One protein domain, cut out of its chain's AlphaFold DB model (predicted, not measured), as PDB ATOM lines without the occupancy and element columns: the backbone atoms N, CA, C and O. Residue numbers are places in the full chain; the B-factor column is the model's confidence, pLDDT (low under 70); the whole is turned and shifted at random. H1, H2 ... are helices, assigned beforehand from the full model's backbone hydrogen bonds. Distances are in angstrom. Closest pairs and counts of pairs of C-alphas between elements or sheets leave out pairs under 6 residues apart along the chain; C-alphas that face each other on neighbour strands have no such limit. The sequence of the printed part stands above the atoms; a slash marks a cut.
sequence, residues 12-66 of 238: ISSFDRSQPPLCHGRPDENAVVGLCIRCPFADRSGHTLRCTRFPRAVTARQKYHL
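What this domain is: This is residues 12 to 66 of the 238 residues of the protein "HNH endonuclease" of Methanomicrobiales archaeon (UniProt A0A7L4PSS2). A domain with little regular structure, mostly one folded loop chain: three one-turn helices, H1, H2 and H3, then a long stretch, residues 37 to 66, folded back on itself through two short antiparallel pairings. The printed part has 55 residues, 12 of them in the named helices, with no named strand; the class is all helix. It is compact, with a radius of gyration of the C-alphas of 10.1 A, and rounded, spanning 28 by 24 by 18 A.

How they stand to each other: H1, residues 12 to 15, is apart from H2, residues 27 to 30, and from H3, residues 33 to 36. H2 and H3 meet only through their tight link. Residues 50 to 51 pair antiparallel with residues 42 to 43 and with residues 56 to 57. The helices are too short for an O i to N i+4 pair; the one O i to N i+3 pair is within hydrogen-bond range in H1 and H3, not in H2.

Where its parts are: H1 measures 5.7 A, beginning at C-alpha 12 (31.595, -42.930, -26.195). H2 and H3 each measure 5.2 A; H3 ends at C-alpha 36 (30.566, -32.552, -16.346).

The domain as a whole: The farthest C-alphas, of Ser 18 and His 65, are 29.1 A apart. The printed part has no cut. The H1 to H2 link is long, 11 residues. No printed residue is under 70 in pLDDT.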
ATOM      1  N   ILE A  12      32.184 -43.445 -24.944       89.69
ATOM      2  CA  ILE A  12      31.595 -42.930 -26.195       89.69
ATOM      3  C   ILE A  12      30.325 -42.091 -25.963       89.69
ATOM      4  O   ILE A  12      30.084 -41.112 -26.667       89.69
ATOM      5  N   SER A  13      29.565 -42.401 -24.908       90.50
ATOM      6  CA  SER A  13      28.391 -41.636 -24.472       90.50
ATOM      7  C   SER A  13      28.715 -40.184 -24.105       90.50
ATOM      8  O   SER A  13      27.857 -39.321 -24.242       90.50
ATOM      9  N   SER A  14      29.961 -39.873 -23.734       92.75
ATOM     10  CA  SER A  14      30.434 -38.504 -23.458       92.75
ATOM     11  C   SER A  14      30.469 -37.600 -24.696       92.75
ATOM     12  O   SER A  14      30.704 -36.397 -24.556       92.75
ATOM     13  N   PHE A  15      30.268 -38.169 -25.889       92.06
ATOM     14  CA  PHE A  15      30.217 -37.472 -27.176       92.06
ATOM     15  C   PHE A  15      28.836 -37.576 -27.850       92.06
ATOM     16  O   PHE A  15      28.580 -36.880 -28.834       92.06
ATOM     17  N   ASP A  16      27.931 -38.401 -27.315       94.06
ATOM     18  CA  ASP A  16      26.588 -38.605 -27.855       94.06
ATOM     19  C   ASP A  16      25.623 -37.517 -27.363       94.06
ATOM     20  O   ASP A  16      25.026 -37.608 -26.290       94.06
ATOM     21  N   ARG A  17      25.441 -36.474 -28.181       92.25
ATOM     22  CA  ARG A  17      24.555 -35.337 -27.876       92.25
ATOM     23  C   ARG A  17      23.062 -35.686 -27.843       92.25
ATOM     24  O   ARG A  17      22.271 -34.811 -27.494       92.25
ATOM     25  N   SER A  18      22.669 -36.912 -28.199       93.94
ATOM     26  CA  SER A  18      21.294 -37.381 -28.005       93.94
ATOM     27  C   SER A  18      21.000 -37.737 -26.541       93.94
ATOM     28  O   SER A  18      19.844 -37.690 -26.121       93.94
ATOM     29  N   GLN A  19      22.036 -38.021 -25.742       92.06
ATOM     30  CA  GLN A  19      21.894 -38.321 -24.319       92.06
ATOM     31  C   GLN A  19      21.526 -37.072 -23.505       92.06
ATOM     32  O   GLN A  19      21.922 -35.948 -23.847       92.06
ATOM     33  N   PRO A  20      20.803 -37.234 -22.383       92.25
ATOM     34  CA  PRO A  20      20.511 -36.126 -21.488       92.25
ATOM     35  C   PRO A  20      21.788 -35.592 -20.810       92.25
ATOM     36  O   PRO A  20      22.774 -36.313 -20.637       92.25
ATOM     37  N   PRO A  21      21.800 -34.316 -20.386       92.31
ATOM     38  CA  PRO A  21      22.906 -33.780 -19.606       92.31
ATOM     39  C   PRO A  21      22.995 -34.495 -18.255       92.31
ATOM     40  O   PRO A  21      22.006 -34.567 -17.530       92.31
ATOM     41  N   LEU A  22      24.198 -34.926 -17.869       91.75
ATOM     42  CA  LEU A  22      24.411 -35.652 -16.609       91.75
ATOM     43  C   LEU A  22      24.090 -34.818 -15.358       91.75
ATOM     44  O   LEU A  22      23.769 -35.367 -14.314       91.75
ATOM     45  N   CYS A  23      24.115 -33.485 -15.457       90.19
ATOM     46  CA  CYS A  23      23.663 -32.590 -14.386       90.19
ATOM     47  C   CYS A  23      22.128 -32.447 -14.302       90.19
ATOM     48  O   CYS A  23      21.644 -31.522 -13.650       90.19
ATOM     49  N   HIS A  24      21.358 -33.283 -15.011       89.62
ATOM     50  CA  HIS A  24      19.889 -33.236 -15.090       89.62
ATOM     51  C   HIS A  24      19.321 -31.891 -15.567       89.62
ATOM     52  O   HIS A  24      18.205 -31.504 -15.234       89.62
ATOM     53  N   GLY A  25      20.112 -31.138 -16.339       90.38
ATOM     54  CA  GLY A  25      19.729 -29.805 -16.807       90.38
ATOM     55  C   GLY A  25      19.706 -28.744 -15.705       90.38
ATOM     56  O   GLY A  25      19.210 -27.649 -15.944       90.38
ATOM     57  N   ARG A  26      20.258 -29.044 -14.522       89.69
ATOM     58  CA  ARG A  26      20.338 -28.140 -13.370       89.69
ATOM     59  C   ARG A  26      21.793 -27.833 -13.044       89.69
ATOM     60  O   ARG A  26      22.355 -28.371 -12.086       89.69
ATOM     61  N   PRO A  27      22.456 -27.002 -13.857       88.69
ATOM     62  CA  PRO A  27      23.874 -26.776 -13.677       88.69
ATOM     63  C   PRO A  27      24.182 -26.085 -12.336       88.69
ATOM     64  O   PRO A  27      25.216 -26.370 -11.744       88.69
ATOM     65  N   ASP A  28      23.289 -25.261 -11.787       85.25
ATOM     66  CA  ASP A  28      23.493 -24.634 -10.468       85.25
ATOM     67  C   ASP A  28      23.542 -25.633  -9.313       85.25
ATOM     68  O   ASP A  28      24.195 -25.371  -8.307       85.25
ATOM     69  N   GLU A  29      22.905 -26.790  -9.480       86.94
ATOM     70  CA  GLU A  29      22.775 -27.812  -8.442       86.94
ATOM     71  C   GLU A  29      23.792 -28.944  -8.601       86.94
ATOM     72  O   GLU A  29      24.278 -29.462  -7.603       86.94
ATOM     73  N   ASN A  30      24.137 -29.304  -9.843       89.06
ATOM     74  CA  ASN A  30      24.901 -30.518 -10.142       89.06
ATOM     75  C   ASN A  30      26.060 -30.320 -11.141       89.06
ATOM     76  O   ASN A  30      26.697 -31.300 -11.527       89.06
ATOM     77  N   ALA A  31      26.373 -29.100 -11.606       90.19
ATOM     78  CA  ALA A  31      27.520 -28.920 -12.506       90.19
ATOM     79  C   ALA A  31      28.846 -28.901 -11.738       90.19
ATOM     80  O   ALA A  31      29.277 -27.864 -11.230       90.19
ATOM     81  N   VAL A  32      29.502 -30.059 -11.715       92.12
ATOM     82  CA  VAL A  32      30.792 -30.296 -11.057       92.12
ATOM     83  C   VAL A  32      31.766 -30.959 -12.020       92.12
ATOM     84  O   VAL A  32      31.336 -31.669 -12.926       92.12
ATOM     85  N   VAL A  33      33.073 -30.774 -11.828       91.62
ATOM     86  CA  VAL A  33      34.113 -31.257 -12.754       91.62
ATOM     87  C   VAL A  33      33.973 -32.757 -13.023       91.62
ATOM     88  O   VAL A  33      33.879 -33.150 -14.182       91.62
ATOM     89  N   GLY A  34      33.861 -33.595 -11.986       89.88
ATOM     90  CA  GLY A  34      33.786 -35.057 -12.153       89.88
ATOM     91  C   GLY A  34      32.538 -35.569 -12.892       89.88
ATOM     92  O   GLY A  34      32.571 -36.628 -13.525       89.88
ATOM     93  N   LEU A  35      31.428 -34.827 -12.849       90.81
ATOM     94  CA  LEU A  35      30.203 -35.162 -13.581       90.81
ATOM     95  C   LEU A  35      30.243 -34.570 -14.992       90.81
ATOM     96  O   LEU A  35      30.025 -35.264 -15.983       90.81
ATOM     97  N   CYS A  36      30.571 -33.282 -15.092       92.94
ATOM     98  CA  CYS A  36      30.566 -32.552 -16.346       92.94
ATOM     99  C   CYS A  36      31.663 -33.018 -17.301       92.94
ATOM    100  O   CYS A  36      31.417 -33.003 -18.499       92.94
ATOM    101  N   ILE A  37      32.815 -33.506 -16.833       92.50
ATOM    102  CA  ILE A  37      33.864 -34.006 -17.735       92.50
ATOM    103  C   ILE A  37      33.387 -35.203 -18.572       92.50
ATOM    104  O   ILE A  37      33.865 -35.397 -19.683       92.50
ATOM    105  N   ARG A  38      32.377 -35.952 -18.111       92.50
ATOM    106  CA  ARG A  38      31.736 -37.069 -18.836       92.50
ATOM    107  C   ARG A  38      30.437 -36.673 -19.546       92.50
ATOM    108  O   ARG A  38      29.795 -37.496 -20.183       92.50
ATOM    109  N   CYS A  39      30.019 -35.416 -19.437       94.06
ATOM    110  CA  CYS A  39      28.756 -34.958 -20.003       94.06
ATOM    111  C   CYS A  39      28.855 -34.807 -21.536       94.06
ATOM    112  O   CYS A  39      29.823 -34.206 -22.010       94.06
ATOM    113  N   PRO A  40      27.841 -35.235 -22.312       95.12
ATOM    114  CA  PRO A  40      27.781 -35.015 -23.764       95.12
ATOM    115  C   PRO A  40      27.909 -33.551 -24.199       95.12
ATOM    116  O   PRO A  40      28.344 -33.238 -25.304       95.12
ATOM    117  N   PHE A  41      27.514 -32.638 -23.311       94.75
ATOM    118  CA  PHE A  41      27.486 -31.199 -23.561       94.75
ATOM    119  C   PHE A  41      28.718 -30.472 -23.022       94.75
ATOM    120  O   PHE A  41      28.705 -29.241 -22.961       94.75
ATOM    121  N   ALA A  42      29.753 -31.185 -22.586       94.38
ATOM    122  CA  ALA A  42      30.973 -30.553 -22.118       94.38
ATOM    123  C   ALA A  42      31.928 -30.225 -23.265       94.38
ATOM    124  O   ALA A  42      32.261 -31.077 -24.087       94.38
ATOM    125  N   ASP A  43      32.385 -28.980 -23.277       93.88
ATOM    126  CA  ASP A  43      33.517 -28.532 -24.065       93.88
ATOM    127  C   ASP A  43      34.802 -28.701 -23.246       93.88
ATOM    128  O   ASP A  43      34.906 -28.239 -22.103       93.88
ATOM    129  N   ARG A  44      35.742 -29.430 -23.848       91.56
ATOM    130  CA  ARG A  44      36.994 -29.916 -23.262       91.56
ATOM    131  C   ARG A  44      38.215 -29.437 -24.052       91.56
ATOM    132  O   ARG A  44      39.317 -29.886 -23.768       91.56
ATOM    133  N   SER A  45      38.040 -28.578 -25.060       88.38
ATOM    134  CA  SER A  45      39.137 -28.184 -25.955       88.38
ATOM    135  C   SER A  45      40.125 -27.192 -25.330       88.38
ATOM    136  O   SER A  45      41.145 -26.889 -25.939       88.38
ATOM    137  N   GLY A  46      39.824 -26.653 -24.146       84.56
ATOM    138  CA  GLY A  46      40.679 -25.711 -23.425       84.56
ATOM    139  C   GLY A  46      40.945 -26.126 -21.979       84.56
ATOM    140  O   GLY A  46      40.461 -27.147 -21.502       84.56
ATOM    141  N   HIS A  47      41.679 -25.285 -21.247       85.12
ATOM    142  CA  HIS A  47      42.049 -25.537 -19.843       85.12
ATOM    143  C   HIS A  47      40.882 -25.433 -18.850       85.12
ATOM    144  O   HIS A  47      40.997 -25.861 -17.705       85.12
ATOM    145  N   THR A  48      39.757 -24.846 -19.261       89.50
ATOM    146  CA  THR A  48      38.559 -24.715 -18.429       89.50
ATOM    147  C   THR A  48      37.441 -25.556 -19.018       89.50
ATOM    148  O   THR A  48      37.017 -25.310 -20.146       89.50
ATOM    149  N   LEU A  49      36.915 -26.490 -18.227       93.06
ATOM    150  CA  LEU A  49      35.746 -27.277 -18.599       93.06
ATOM    151  C   LEU A  49      34.519 -26.366 -18.713       93.06
ATOM    152  O   LEU A  49      34.164 -25.661 -17.762       93.06
ATOM    153  N   ARG A  50      33.848 -26.380 -19.866       94.00
ATOM    154  CA  ARG A  50      32.675 -25.534 -20.125       94.00
ATOM    155  C   ARG A  50      31.462 -26.375 -20.470       94.00
ATOM    156  O   ARG A  50      31.570 -27.405 -21.123       94.00
ATOM    157  N   CYS A  51      30.284 -25.934 -20.051       93.25
ATOM    158  CA  CYS A  51      29.040 -26.506 -20.547       93.25
ATOM    159  C   CYS A  51      28.609 -25.741 -21.805       93.25
ATOM    160  O   CYS A  51      28.448 -24.528 -21.774       93.25
ATOM    161  N   THR A  52      28.409 -26.448 -22.915       93.00
ATOM    162  CA  THR A  52      27.941 -25.857 -24.182       93.00
ATOM    163  C   THR A  52      26.441 -25.567 -24.176       93.00
ATOM    164  O   THR A  52      25.981 -24.687 -24.894       93.00
ATOM    165  N   ARG A  53      25.670 -26.283 -23.345       92.56
ATOM    166  CA  ARG A  53      24.216 -26.098 -23.204       92.56
ATOM    167  C   ARG A  53      23.853 -24.893 -22.338       92.56
ATOM    168  O   ARG A  53      22.892 -24.193 -22.626       92.56
ATOM    169  N   PHE A  54      24.618 -24.673 -21.277       91.62
ATOM    170  CA  PHE A  54      24.505 -23.517 -20.397       91.62
ATOM    171  C   PHE A  54      25.888 -22.881 -20.395       91.62
ATOM    172  O   PHE A  54      26.749 -23.455 -19.737       91.62
ATOM    173  N   PRO A  55      26.147 -21.800 -21.152       87.75
ATOM    174  CA  PRO A  55      27.490 -21.309 -21.479       87.75
ATOM    175  C   PRO A  55      28.221 -20.775 -20.239       87.75
ATOM    176  O   PRO A  55      28.361 -19.575 -20.022       87.75
ATOM    177  N   ARG A  56      28.679 -21.698 -19.396       89.19
ATOM    178  CA  ARG A  56      29.276 -21.455 -18.087       89.19
ATOM    179  C   ARG A  56      30.493 -22.342 -17.902       89.19
ATOM    180  O   ARG A  56      30.533 -23.482 -18.374       89.19
ATOM    181  N   ALA A  57      31.468 -21.816 -17.177       92.06
ATOM    182  CA  ALA A  57      32.588 -22.604 -16.699       92.06
ATOM    183  C   ALA A  57      32.129 -23.524 -15.559       92.06
ATOM    184  O   ALA A  57      31.337 -23.127 -14.700       92.06
ATOM    185  N   VAL A  58      32.628 -24.755 -15.553       91.62
ATOM    186  CA  VAL A  58      32.449 -25.698 -14.452       91.62
ATOM    187  C   VAL A  58      33.700 -25.629 -13.588       91.62
ATOM    188  O   VAL A  58      34.731 -26.196 -13.934       91.62
ATOM    189  N   THR A  59      33.610 -24.892 -12.485       89.12
ATOM    190  CA  THR A  59      34.743 -24.641 -11.578       89.12
ATOM    191  C   THR A  59      34.704 -25.515 -10.328       89.12
ATOM    192  O   THR A  59      35.744 -25.825  -9.756       89.12
ATOM    193  N   ALA A  60      33.517 -25.949  -9.900       89.19
ATOM    194  CA  ALA A  60      33.363 -26.759  -8.699       89.19
ATOM    195  C   ALA A  60      33.882 -28.183  -8.930       89.19
ATOM    196  O   ALA A  60      33.345 -28.916  -9.759       89.19
ATOM    197  N   ARG A  61      34.899 -28.609  -8.173       88.12
ATOM    198  CA  ARG A  61      35.436 -29.979  -8.266       88.12
ATOM    199  C   ARG A  61      34.433 -31.027  -7.776       88.12
ATOM    200  O   ARG A  61      34.324 -32.098  -8.368       88.12
ATOM    201  N   GLN A  62      33.690 -30.685  -6.727       88.88
ATOM    202  CA  GLN A  62      32.688 -31.525  -6.078       88.88
ATOM    203  C   GLN A  62      31.402 -30.738  -5.824       88.88
ATOM    204  O   GLN A  62      31.405 -29.508  -5.741       88.88
ATOM    205  N   LYS A  63      30.299 -31.471  -5.681       88.56
ATOM    206  CA  LYS A  63      28.940 -30.934  -5.542       88.56
ATOM    207  C   LYS A  63      28.738 -30.164  -4.251       88.56
ATOM    208  O   LYS A  63      28.096 -29.118  -4.250       88.56
ATOM    209  N   TYR A  64      29.355 -30.642  -3.181       88.44
ATOM    210  CA  TYR A  64      29.201 -30.093  -1.840       88.44
ATOM    211  C   TYR A  64      29.752 -28.663  -1.694       88.44
ATOM    212  O   TYR A  64      29.338 -27.918  -0.807       88.44
ATOM    213  N   HIS A  65      30.591 -28.223  -2.637       88.81
ATOM    214  CA  HIS A  65      31.077 -26.845  -2.707       88.81
ATOM    215  C   HIS A  65      30.140 -25.886  -3.456       88.81
ATOM    216  O   HIS A  65      30.354 -24.674  -3.412       88.81
ATOM    217  N   LEU A  66      29.094 -26.379  -4.128       89.56
ATOM    218  CA  LEU A  66      28.133 -25.522  -4.818       89.56
ATOM    219  C   LEU A  66      27.292 -24.732  -3.811       89.56
ATOM    220  O   LEU A  66      26.734 -25.284  -2.860       89.56
TER     221      LEU A  66